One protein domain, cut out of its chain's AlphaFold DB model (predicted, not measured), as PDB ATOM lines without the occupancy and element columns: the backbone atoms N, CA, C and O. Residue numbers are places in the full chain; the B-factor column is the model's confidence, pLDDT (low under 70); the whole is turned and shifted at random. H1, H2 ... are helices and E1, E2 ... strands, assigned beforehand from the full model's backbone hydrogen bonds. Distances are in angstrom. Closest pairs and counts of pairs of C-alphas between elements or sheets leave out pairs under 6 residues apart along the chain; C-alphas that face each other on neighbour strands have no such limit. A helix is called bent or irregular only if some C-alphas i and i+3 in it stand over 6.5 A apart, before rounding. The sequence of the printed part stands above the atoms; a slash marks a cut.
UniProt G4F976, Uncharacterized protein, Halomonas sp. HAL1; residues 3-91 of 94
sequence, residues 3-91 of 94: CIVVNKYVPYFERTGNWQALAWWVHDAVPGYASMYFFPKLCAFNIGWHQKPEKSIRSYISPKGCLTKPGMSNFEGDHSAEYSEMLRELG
ATOM      1  N   CYS A   3     144.826 201.952 160.450       98.25
ATOM      2  CA  CYS A   3     145.872 202.085 159.439       98.25
ATOM      3  C   CYS A   3     147.097 201.290 159.896       98.25
ATOM      4  O   CYS A   3     147.578 201.499 161.011       98.25
ATOM      5  N   ILE A   4     147.571 200.371 159.059       98.56
ATOM      6  CA  ILE A   4     148.644 199.430 159.379       98.56
ATOM      7  C   ILE A   4     149.788 199.593 158.380       98.56
ATOM      8  O   ILE A   4     149.570 199.735 157.176       98.56
ATOM      9  N   VAL A   5     151.015 199.519 158.897       98.69
ATOM     10  CA  VAL A   5     152.240 199.305 158.120       98.69
ATOM     11  C   VAL A   5     152.884 198.015 158.617       98.69
ATOM     12  O   VAL A   5     153.079 197.836 159.819       98.69
ATOM     13  N   VAL A   6     153.225 197.112 157.697       98.31
ATOM     14  CA  VAL A   6     153.945 195.872 158.015       98.31
ATOM     15  C   VAL A   6     155.426 196.096 157.731       98.31
ATOM     16  O   VAL A   6     155.888 195.896 156.612       98.31
ATOM     17  N   ASN A   7     156.183 196.524 158.744       98.25
ATOM     18  CA  ASN A   7     157.575 196.968 158.574       98.25
ATOM     19  C   ASN A   7     158.469 195.938 157.867       98.25
ATOM     20  O   ASN A   7     159.257 196.304 157.003       98.25
ATOM     21  N   LYS A   8     158.315 194.646 158.190       97.81
ATOM     22  CA  LYS A   8     159.114 193.569 157.583       97.81
ATOM     23  C   LYS A   8     158.861 193.420 156.074       97.81
ATOM     24  O   LYS A   8     159.754 192.999 155.356       97.81
ATOM     25  N   TYR A   9     157.675 193.797 155.598       98.25
ATOM     26  CA  TYR A   9     157.257 193.704 154.197       98.25
ATOM     27  C   TYR A   9     157.686 194.915 153.346       98.25
ATOM     28  O   TYR A   9     157.811 194.793 152.129       98.25
ATOM     29  N   VAL A  10     157.957 196.076 153.957       98.50
ATOM     30  CA  VAL A  10     158.272 197.320 153.226       98.50
ATOM     31  C   VAL A  10     159.410 197.154 152.202       98.50
ATOM     32  O   VAL A  10     159.195 197.549 151.057       98.50
ATOM     33  N   PRO A  11     160.558 196.514 152.512       98.38
ATOM     34  CA  PRO A  11     161.629 196.339 151.524       98.38
ATOM     35  C   PRO A  11     161.217 195.506 150.298       98.38
ATOM     36  O   PRO A  11     161.635 195.798 149.178       98.38
ATOM     37  N   TYR A  12     160.370 194.487 150.487       98.50
ATOM     38  CA  TYR A  12     159.821 193.693 149.382       98.50
ATOM     39  C   TYR A  12     158.953 194.569 148.473       98.50
ATOM     40  O   TYR A  12     159.097 194.539 147.248       98.50
ATOM     41  N   PHE A  13     158.088 195.395 149.066       98.56
ATOM     42  CA  PHE A  13     157.241 196.315 148.314       98.56
ATOM     43  C   PHE A  13     158.041 197.377 147.558       98.56
ATOM     44  O   PHE A  13     157.767 197.605 146.385       98.56
ATOM     45  N   GLU A  14     159.028 198.013 148.187       98.25
ATOM     46  CA  GLU A  14     159.828 199.062 147.539       98.25
ATOM     47  C   GLU A  14     160.565 198.545 146.299       98.25
ATOM     48  O   GLU A  14     160.694 199.264 145.310       98.25
ATOM     49  N   ARG A  15     160.998 197.278 146.324       98.06
ATOM     50  CA  ARG A  15     161.679 196.638 145.195       98.06
ATOM     51  C   ARG A  15     160.725 196.163 144.095       98.06
ATOM     52  O   ARG A  15     161.090 196.213 142.925       98.06
ATOM     53  N   THR A  16     159.545 195.654 144.451       98.06
ATOM     54  CA  THR A  16     158.657 194.943 143.505       98.06
ATOM     55  C   THR A  16     157.423 195.737 143.085       98.06
ATOM     56  O   THR A  16     156.822 195.442 142.057       98.06
ATOM     57  N   GLY A  17     156.991 196.698 143.899       98.00
ATOM     58  CA  GLY A  17     155.681 197.337 143.790       98.00
ATOM     59  C   GLY A  17     154.496 196.403 144.077       98.00
ATOM     60  O   GLY A  17     153.348 196.825 143.920       98.00
ATOM     61  N   ASN A  18     154.732 195.154 144.499       98.38
ATOM     62  CA  ASN A  18     153.705 194.114 144.583       98.38
ATOM     63  C   ASN A  18     152.872 194.201 145.872       98.38
ATOM     64  O   ASN A  18     152.955 193.352 146.755       98.38
ATOM     65  N   TRP A  19     152.025 195.225 145.955       98.69
ATOM     66  CA  TRP A  19     151.060 195.395 147.046       98.69
ATOM     67  C   TRP A  19     150.012 194.276 147.122       98.69
ATOM     68  O   TRP A  19     149.465 194.021 148.197       98.69
ATOM     69  N   GLN A  20     149.732 193.613 145.995       98.75
ATOM     70  CA  GLN A  20     148.724 192.559 145.914       98.75
ATOM     71  C   GLN A  20     149.133 191.333 146.737       98.75
ATOM     72  O   GLN A  20     148.258 190.729 147.345       98.75
ATOM     73  N   ALA A  21     150.432 191.024 146.857       98.56
ATOM     74  CA  ALA A  21     150.909 189.929 147.707       98.56
ATOM     75  C   ALA A  21     150.460 190.083 149.171       98.56
ATOM     76  O   ALA A  21     149.869 189.168 149.746       98.56
ATOM     77  N   LEU A  22     150.669 191.260 149.776       98.62
ATOM     78  CA  LEU A  22     150.210 191.499 151.148       98.62
ATOM     79  C   LEU A  22     148.678 191.485 151.232       98.62
ATOM     80  O   LEU A  22     148.119 190.966 152.196       98.62
ATOM     81  N   ALA A  23     147.994 192.034 150.227       98.62
ATOM     82  CA  ALA A  23     146.538 192.055 150.188       98.62
ATOM     83  C   ALA A  23     145.925 190.645 150.157       98.62
ATOM     84  O   ALA A  23     145.002 190.373 150.924       98.62
ATOM     85  N   TRP A  24     146.463 189.753 149.321       98.69
ATOM     86  CA  TRP A  24     146.034 188.358 149.228       98.69
ATOM     87  C   TRP A  24     146.370 187.562 150.481       98.69
ATOM     88  O   TRP A  24     145.523 186.832 150.983       98.69
ATOM     89  N   TRP A  25     147.549 187.778 151.066       98.31
ATOM     90  CA  TRP A  25     147.878 187.137 152.335       98.31
ATOM     91  C   TRP A  25     146.894 187.530 153.447       98.31
ATOM     92  O   TRP A  25     146.423 186.669 154.186       98.31
ATOM     93  N   VAL A  26     146.522 188.815 153.558       97.88
ATOM     94  CA  VAL A  26     145.515 189.245 154.547       97.88
ATOM     95  C   VAL A  26     144.133 188.675 154.221       97.88
ATOM     96  O   VAL A  26     143.395 188.326 155.144       97.88
ATOM     97  N   HIS A  27     143.775 188.577 152.937       98.06
ATOM     98  CA  HIS A  27     142.512 187.985 152.505       98.06
ATOM     99  C   HIS A  27     142.357 186.545 153.015       98.06
ATOM    100  O   HIS A  27     141.346 186.240 153.650       98.06
ATOM    101  N   ASP A  28     143.393 185.727 152.823       97.44
ATOM    102  CA  ASP A  28     143.402 184.313 153.207       97.44
ATOM    103  C   ASP A  28     143.583 184.120 154.726       97.44
ATOM    104  O   ASP A  28     142.921 183.284 155.342       97.44
ATOM    105  N   ALA A  29     144.463 184.903 155.365       96.00
ATOM    106  CA  ALA A  29     144.851 184.697 156.764       96.00
ATOM    107  C   ALA A  29     143.948 185.408 157.788       96.00
ATOM    108  O   ALA A  29     143.957 185.050 158.970       96.00
ATOM    109  N   VAL A  30     143.180 186.430 157.384       95.38
ATOM    110  CA  VAL A  30     142.359 187.248 158.296       95.38
ATOM    111  C   VAL A  30     140.870 187.120 157.947       95.38
ATOM    112  O   VAL A  30     140.266 188.030 157.371       95.38
ATOM    113  N   PRO A  31     140.193 186.036 158.370       90.06
ATOM    114  CA  PRO A  31     138.804 185.771 157.988       90.06
ATOM    115  C   PRO A  31     137.810 186.832 158.491       90.06
ATOM    116  O   PRO A  31     136.706 186.932 157.964       90.06
ATOM    117  N   GLY A  32     138.184 187.680 159.452       92.94
ATOM    118  CA  GLY A  32     137.322 188.729 160.008       92.94
ATOM    119  C   GLY A  32     137.360 190.095 159.307       92.94
ATOM    120  O   GLY A  32     136.612 190.981 159.716       92.94
ATOM    121  N   TYR A  33     138.211 190.323 158.295       96.69
ATOM    122  CA  TYR A  33     138.291 191.658 157.678       96.69
ATOM    123  C   TYR A  33     136.995 192.026 156.930       96.69
ATOM    124  O   TYR A  33     136.355 191.163 156.330       96.69
ATOM    125  N   ALA A  34     136.624 193.308 156.939       97.25
ATOM    126  CA  ALA A  34     135.465 193.837 156.217       97.25
ATOM    127  C   ALA A  34     135.843 194.613 154.952       97.25
ATOM    128  O   ALA A  34     135.172 194.470 153.936       97.25
ATOM    129  N   SER A  35     136.902 195.417 154.998       97.62
ATOM    130  CA  SER A  35     137.417 196.138 153.832       97.62
ATOM    131  C   SER A  35     138.902 196.438 153.990       97.62
ATOM    132  O   SER A  35     139.393 196.552 155.120       97.62
ATOM    133  N   MET A  36     139.604 196.562 152.861       98.50
ATOM    134  CA  MET A  36     140.999 196.995 152.804       98.50
ATOM    135  C   MET A  36     141.227 198.077 151.748       98.50
ATOM    136  O   MET A  36     140.730 197.963 150.627       98.50
ATOM    137  N   TYR A  37     142.007 199.104 152.099       98.56
ATOM    138  CA  TYR A  37     142.422 200.180 151.189       98.56
ATOM    139  C   TYR A  37     143.926 200.422 151.290       98.56
ATOM    140  O   TYR A  37     144.388 200.867 152.338       98.56
ATOM    141  N   PHE A  38     144.662 200.165 150.209       98.75
ATOM    142  CA  PHE A  38     146.121 200.314 150.135       98.75
ATOM    143  C   PHE A  38     146.554 201.686 149.597       98.75
ATOM    144  O   PHE A  38     145.940 202.232 148.672       98.75
ATOM    145  N   PHE A  39     147.644 202.228 150.150       98.56
ATOM    146  CA  PHE A  39     148.181 203.558 149.848       98.56
ATOM    147  C   PHE A  39     149.659 203.503 149.411       98.56
ATOM    148  O   PHE A  39     150.422 202.713 149.962       98.56
ATOM    149  N   PRO A  40     150.111 204.368 148.474       98.19
ATOM    150  CA  PRO A  40     151.460 204.278 147.892       98.19
ATOM    151  C   PRO A  40     152.613 204.381 148.891       98.19
ATOM    152  O   PRO A  40     153.651 203.752 148.710       98.19
ATOM    153  N   LYS A  41     152.452 205.174 149.953       98.19
ATOM    154  CA  LYS A  41     153.508 205.362 150.946       98.19
ATOM    155  C   LYS A  41     153.600 204.129 151.845       98.19
ATOM    156  O   LYS A  41     152.653 203.836 152.571       98.19
ATOM    157  N   LEU A  42     154.751 203.451 151.808       98.31
ATOM    158  CA  LEU A  42     155.076 202.268 152.624       98.31
ATOM    159  C   LEU A  42     154.130 201.072 152.422       98.31
ATOM    160  O   LEU A  42     154.116 200.165 153.250       98.31
ATOM    161  N   CYS A  43     153.306 201.090 151.369       98.38
ATOM    162  CA  CYS A  43     152.188 200.160 151.215       98.38
ATOM    163  C   CYS A  43     151.303 200.095 152.476       98.38
ATOM    164  O   CYS A  43     150.793 199.034 152.846       98.38
ATOM    165  N   ALA A  44     151.137 201.232 153.163       98.69
ATOM    166  CA  ALA A  44     150.218 201.330 154.284       98.69
ATOM    167  C   ALA A  44     148.805 200.958 153.818       98.69
ATOM    168  O   ALA A  44     148.415 201.284 152.692       98.69
ATOM    169  N   PHE A  45     148.022 200.314 154.678       98.75
ATOM    170  CA  PHE A  45     146.640 199.987 154.356       98.75
ATOM    171  C   PHE A  45     145.707 200.208 155.535       98.75
ATOM    172  O   PHE A  45     146.048 199.962 156.691       98.75
ATOM    173  N   ASN A  46     144.501 200.671 155.227       98.56
ATOM    174  CA  ASN A  46     143.407 200.670 156.183       98.56
ATOM    175  C   ASN A  46     142.732 199.303 156.163       98.56
ATOM    176  O   ASN A  46     142.400 198.823 155.083       98.56
ATOM    177  N   ILE A  47     142.469 198.729 157.336       98.25
ATOM    178  CA  ILE A  47     141.661 197.518 157.505       98.25
ATOM    179  C   ILE A  47     140.474 197.788 158.433       98.25
ATOM    180  O   ILE A  47     140.601 198.380 159.517       98.25
ATOM    181  N   GLY A  48     139.285 197.406 157.972       97.12
ATOM    182  CA  GLY A  48     138.025 197.521 158.706       97.12
ATOM    183  C   GLY A  48     137.528 196.178 159.239       97.12
ATOM    184  O   GLY A  48     137.834 195.131 158.677       97.12
ATOM    185  N   TRP A  49     136.698 196.226 160.281       95.88
ATOM    186  CA  TRP A  49     135.868 195.110 160.747       95.88
ATOM    187  C   TRP A  49     134.402 195.548 160.765       95.88
ATOM    188  O   TRP A  49     134.109 196.720 161.017       95.88
ATOM    189  N   HIS A  50     133.495 194.612 160.504       95.00
ATOM    190  CA  HIS A  50     132.052 194.817 160.569       95.00
ATOM    191  C   HIS A  50     131.350 193.482 160.857       95.00
ATOM    192  O   HIS A  50     131.821 192.440 160.407       95.00
ATOM    193  N   GLN A  51     130.197 193.509 161.538       94.50
ATOM    194  CA  GLN A  51     129.399 192.300 161.820       94.50
ATOM    195  C   GLN A  51     128.939 191.571 160.545       94.50
ATOM    196  O   GLN A  51     128.745 190.361 160.555       94.50
ATOM    197  N   LYS A  52     128.757 192.314 159.449       93.44
ATOM    198  CA  LYS A  52     128.441 191.803 158.106       93.44
ATOM    199  C   LYS A  52     129.504 192.317 157.126       93.44
ATOM    200  O   LYS A  52     129.324 193.418 156.603       93.44
ATOM    201  N   PRO A  53     130.654 191.641 156.982       94.00
ATOM    202  CA  PRO A  53     131.790 192.168 156.230       94.00
ATOM    203  C   PRO A  53     131.509 192.211 154.718       94.00
ATOM    204  O   PRO A  53     131.039 191.232 154.153       94.00
ATOM    205  N   GLU A  54     131.828 193.331 154.059       94.62
ATOM    206  CA  GLU A  54     131.717 193.473 152.592       94.62
ATOM    207  C   GLU A  54     132.794 192.664 151.854       94.62
ATOM    208  O   GLU A  54     132.595 192.251 150.719       94.62
ATOM    209  N   LYS A  55     133.945 192.441 152.501       96.81
ATOM    210  CA  LYS A  55     135.112 191.719 151.982       96.81
ATOM    211  C   LYS A  55     135.740 192.335 150.726       96.81
ATOM    212  O   LYS A  55     136.340 191.635 149.919       96.81
ATOM    213  N   SER A  56     135.691 193.655 150.579       98.06
ATOM    214  CA  SER A  56     136.292 194.342 149.429       98.06
ATOM    215  C   SER A  56     137.762 194.722 149.661       98.06
ATOM    216  O   SER A  56     138.153 195.126 150.759       98.06
ATOM    217  N   ILE A  57     138.588 194.608 148.617       98.56
ATOM    218  CA  ILE A  57     139.997 195.029 148.632       98.56
ATOM    219  C   ILE A  57     140.227 196.036 147.512       98.56
ATOM    220  O   ILE A  57     139.953 195.757 146.340       98.56
ATOM    221  N   ARG A  58     140.728 197.222 147.863       98.69
ATOM    222  CA  ARG A  58     140.956 198.327 146.930       98.69
ATOM    223  C   ARG A  58     142.322 198.972 147.133       98.69
ATOM    224  O   ARG A  58     142.926 198.857 148.197       98.69
ATOM    225  N   SER A  59     142.798 199.684 146.118       98.62
ATOM    226  CA  SER A  59     144.117 200.311 146.155       98.62
ATOM    227  C   SER A  59     144.197 201.620 145.379       98.62
ATOM    228  O   SER A  59     143.590 201.780 144.314       98.62
ATOM    229  N   TYR A  60     144.992 202.544 145.918       98.56
ATOM    230  CA  TYR A  60     145.486 203.740 145.232       98.56
ATOM    231  C   TYR A  60     146.887 203.539 144.623       98.56
ATOM    232  O   TYR A  60     147.402 204.444 143.962       98.56
ATOM    233  N   ILE A  61     147.499 202.370 144.832       98.38
ATOM    234  CA  ILE A  61     148.760 201.917 144.229       98.38
ATOM    235  C   ILE A  61     148.437 201.285 142.871       98.38
ATOM    236  O   ILE A  61     147.425 200.604 142.754       98.38
ATOM    237  N   SER A  62     149.251 201.507 141.838       97.50
ATOM    238  CA  SER A  62     149.050 200.832 140.548       97.50
ATOM    239  C   SER A  62     149.275 199.312 140.676       97.50
ATOM    240  O   SER A  62     150.265 198.927 141.294       97.50
ATOM    241  N   PRO A  63     148.415 198.453 140.093       96.19
ATOM    242  CA  PRO A  63     147.150 198.783 139.426       96.19
ATOM    243  C   PRO A  63     146.076 199.278 140.413       96.19
ATOM    244  O   PRO A  63     145.771 198.622 141.406       96.19
ATOM    245  N   LYS A  64     145.494 200.453 140.131       96.94
ATOM    246  CA  LYS A  64     144.523 201.113 141.018       96.94
ATOM    247  C   LYS A  64     143.138 200.485 140.887       96.94
ATOM    248  O   LYS A  64     142.772 199.993 139.825       96.94
ATOM    249  N   GLY A  65     142.316 200.629 141.923       97.75
ATOM    250  CA  GLY A  65     140.906 200.236 141.889       97.75
ATOM    251  C   GLY A  65     140.605 199.029 142.769       97.75
ATOM    252  O   GLY A  65     141.142 198.930 143.867       97.75
ATOM    253  N   CYS A  66     139.677 198.173 142.335       98.31
ATOM    254  CA  CYS A  66     139.230 196.995 143.084       98.31
ATOM    255  C   CYS A  66     140.060 195.774 142.687       98.31
ATOM    256  O   CYS A  66     140.057 195.412 141.514       98.31
ATOM    257  N   LEU A  67     140.721 195.138 143.655       98.50
ATOM    258  CA  LEU A  67     141.410 193.863 143.442       98.50
ATOM    259  C   LEU A  67     140.418 192.703 143.428       98.50
ATOM    260  O   LEU A  67     140.415 191.890 142.510       98.50
ATOM    261  N   THR A  68     139.572 192.647 144.457       98.56
ATOM    262  CA  THR A  68     138.545 191.617 144.607       98.56
ATOM    263  C   THR A  68     137.424 192.085 145.534       98.56
ATOM    264  O   THR A  68     137.582 193.044 146.304       98.56
ATOM    265  N   LYS A  69     136.276 191.424 145.424       98.06
ATOM    266  CA  LYS A  69     135.088 191.550 146.278       98.06
ATOM    267  C   LYS A  69     134.178 190.338 146.023       98.06
ATOM    268  O   LYS A  69     134.311 189.724 144.958       98.06
ATOM    269  N   PRO A  70     133.210 190.043 146.908       97.62
ATOM    270  CA  PRO A  70     132.248 188.973 146.673       97.62
ATOM    271  C   PRO A  70     131.604 189.061 145.284       97.62
ATOM    272  O   PRO A  70     131.184 190.137 144.842       97.62
ATOM    273  N   GLY A  71     131.556 187.921 144.594       97.75
ATOM    274  CA  GLY A  71     131.029 187.790 143.233       97.75
ATOM    275  C   GLY A  71     132.052 187.990 142.107       97.75
ATOM    276  O   GLY A  71     131.700 187.782 140.948       97.75
ATOM    277  N   MET A  72     133.300 188.367 142.402       98.31
ATOM    278  CA  MET A  72     134.387 188.305 141.414       98.31
ATOM    279  C   MET A  72     134.974 186.889 141.338       98.31
ATOM    280  O   MET A  72     135.017 186.175 142.334       98.31
ATOM    281  N   SER A  73     135.441 186.477 140.156       98.00
ATOM    282  CA  SER A  73     135.948 185.114 139.919       98.00
ATOM    283  C   SER A  73     137.234 184.784 140.681       98.00
ATOM    284  O   SER A  73     137.549 183.618 140.856       98.00
ATOM    285  N   ASN A  74     137.967 185.806 141.119       97.81
ATOM    286  CA  ASN A  74     139.184 185.711 141.921       97.81
ATOM    287  C   ASN A  74     138.921 185.997 143.410       97.81
ATOM    288  O   ASN A  74     139.809 186.479 144.095       97.81
ATOM    289  N   PHE A  75     137.680 185.883 143.887       98.00
ATOM    290  CA  PHE A  75     137.370 186.166 145.290       98.00
ATOM    291  C   PHE A  75     137.552 184.949 146.189       98.00
ATOM    292  O   PHE A  75     138.070 185.081 147.284       98.00
ATOM    293  N   GLU A  76     137.097 183.787 145.738       96.62
ATOM    294  CA  GLU A  76     137.183 182.548 146.505       96.62
ATOM    295  C   GLU A  76     138.404 181.738 146.066       96.62
ATOM    296  O   GLU A  76     138.832 181.818 144.914       96.62
ATOM    297  N   GLY A  77     138.875 180.868 146.956       95.75
ATOM    298  CA  GLY A  77     139.926 179.899 146.663       95.75
ATOM    299  C   GLY A  77     141.235 180.193 147.380       95.75
ATOM    300  O   GLY A  77     141.303 181.025 148.280       95.75
ATOM    301  N   ASP A  78     142.259 179.436 147.001       96.44
ATOM    302  CA  ASP A  78     143.614 179.611 147.507       96.44
ATOM    303  C   ASP A  78     144.359 180.648 146.660       96.44
ATOM    304  O   ASP A  78     144.463 180.498 145.439       96.44
ATOM    305  N   HIS A  79     144.904 181.671 147.317       98.19
ATOM    306  CA  HIS A  79     145.707 182.711 146.681       98.19
ATOM    307  C   HIS A  79     147.194 182.587 147.040       98.19
ATOM    308  O   HIS A  79     147.969 183.497 146.742       98.19
ATOM    309  N   SER A  80     147.628 181.476 147.649       98.00
ATOM    310  CA  SER A  80     149.009 181.260 148.105       98.00
ATOM    311  C   SER A  80     150.072 181.504 147.035       98.00
ATOM    312  O   SER A  80     151.140 182.048 147.332       98.00
ATOM    313  N   ALA A  81     149.770 181.199 145.773       98.06
ATOM    314  CA  ALA A  81     150.649 181.486 144.645       98.06
ATOM    315  C   ALA A  81     151.006 182.985 144.533       98.06
ATOM    316  O   ALA A  81     152.151 183.311 144.222       98.06
ATOM    317  N   GLU A  82     150.079 183.885 144.872       98.31
ATOM    318  CA  GLU A  82     150.231 185.343 144.753       98.31
ATOM    319  C   GLU A  82     151.168 185.950 145.811       98.31
ATOM    320  O   GLU A  82     151.692 187.053 145.628       98.31
ATOM    321  N   TYR A  83     151.389 185.252 146.932       98.19
ATOM    322  CA  TYR A  83     152.187 185.758 148.057       98.19
ATOM    323  C   TYR A  83     153.274 184.801 148.559       98.19
ATOM    324  O   TYR A  83     154.020 185.150 149.477       98.19
ATOM    325  N   SER A  84     153.424 183.624 147.951       97.94
ATOM    326  CA  SER A  84     154.467 182.646 148.294       97.94
ATOM    327  C   SER A  84     155.885 183.220 148.173       97.94
ATOM    328  O   SER A  84     156.700 183.053 149.080       97.94
ATOM    329  N   GLU A  85     156.165 183.967 147.100       97.88
ATOM    330  CA  GLU A  85     157.447 184.649 146.882       97.88
ATOM    331  C   GLU A  85     157.749 185.653 147.998       97.88
ATOM    332  O   GLU A  85     158.839 185.652 148.569       97.88
ATOM    333  N   MET A  86     156.750 186.469 148.354       98.00
ATOM    334  CA  MET A  86     156.848 187.408 149.468       98.00
ATOM    335  C   MET A  86     157.175 186.655 150.762       98.00
ATOM    336  O   MET A  86     158.126 187.016 151.446       98.00
ATOM    337  N   LEU A  87     156.447 185.585 151.099       97.88
ATOM    338  CA  LEU A  87     156.727 184.815 152.315       97.88
ATOM    339  C   LEU A  87     158.138 184.215 152.313       97.88
ATOM    340  O   LEU A  87     158.824 184.301 153.336       97.88
ATOM    341  N   ARG A  88     158.597 183.661 151.185       97.44
ATOM    342  CA  ARG A  88     159.954 183.113 151.054       97.44
ATOM    343  C   ARG A  88     161.016 184.176 151.325       97.44
ATOM    344  O   ARG A  88     161.901 183.953 152.147       97.44
ATOM    345  N   GLU A  89     160.909 185.341 150.693       96.69
ATOM    346  CA  GLU A  89     161.865 186.437 150.886       96.69
ATOM    347  C   GLU A  89     161.859 187.003 152.309       96.69
ATOM    348  O   GLU A  89     162.901 187.393 152.837       96.69
ATOM    349  N   LEU A  90     160.696 187.018 152.962       97.12
ATOM    350  CA  LEU A  90     160.585 187.434 154.357       97.12
ATOM    351  C   LEU A  90     161.081 186.357 155.342       97.12
ATOM    352  O   LEU A  90     161.058 186.598 156.554       97.12
ATOM    353  N   GLY A  91     161.521 185.185 154.870       96.75
ATOM    354  CA  GLY A  91     161.915 184.057 155.719       96.75
ATOM    355  C   GLY A  91     160.746 183.499 156.536       96.75
ATOM    356  O   GLY A  91     160.916 183.157 157.704       96.75
TER     357      GLY A  91
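Overview. This is residues 3 to 91 of the 94 residues of an uncharacterized protein of Halomonas sp. HAL1 (UniProt G4F976). A small four-stranded sheet has H2 running along one face, and H3 crosses H2 on the side away from the sheet. H1 sits beyond one end of the sheet, off its faces. The printed part has 89 residues, in the order H1 H2 E1 E2 E3 E4 H3; the mixed sheet has the order E2 E1 E3 E4, and the class is mixed, helices and strands. It is compact, with a radius of gyration of the C-alphas of 12.4 A and spans of 34 by 25 by 21 A.

Along the chain. The strands are E1, residues 35 to 38, E2, 45 to 48, E3, 56 to 59, and E4, 65 to 68. H2, residues 19 to 29, is 15.7 A long. H1, residues 7 to 16, is 15.2 A long and begins at C-alpha 7 (157.575, 196.968, 158.574). H3, residues 80 to 89, is 14.1 A long and ends at C-alpha 89 (161.865, 186.437, 150.886). H1 and H3 are irregular: C-alphas 8 and 11 are 7.1 A apart, and C-alphas 82 and 85 are 7.6 A apart.

Arrangement. E1 and E3 are parallel, with N 36 and O 56 within hydrogen-bond range at 2.9 A. The hairpin E1 and E2 is antiparallel, N 46 to O 37 2.9 A; so is the hairpin E3 and E4, N 59 to O 65 2.9 A. Residues 3 to 4 pair antiparallel with residues 45 to 46 of E2. H2 is on the sheet at a height of 9.6 A, over E3 and only just over E1, with 3 of its C-alphas falling on E1; it runs along the strands, at 17 degrees to E3 on the local plane. H2 and H3 touch, the closest C-alphas, of Ala 21 and Tyr 83, 4.4 A apart, and are only just about perpendicular at 71 degrees. H1 and H3 only just touch, with 3 pairs of C-alphas within 8 A, the closest those of Tyr 12 and Met 86 at 7.0 A. H1 is not on the sheet. In H2 every O i to N i+4 pair is within hydrogen-bond range; in H1 and H3, 4 of 6 each.

Size, cuts and confidence. The C-alphas farthest apart, of Arg 15 and Gln 51, are 36.6 A apart. The printed part has no cut. The link from E4 to H3 is long, 11 residues. No printed residue is under 70 in pLDDT.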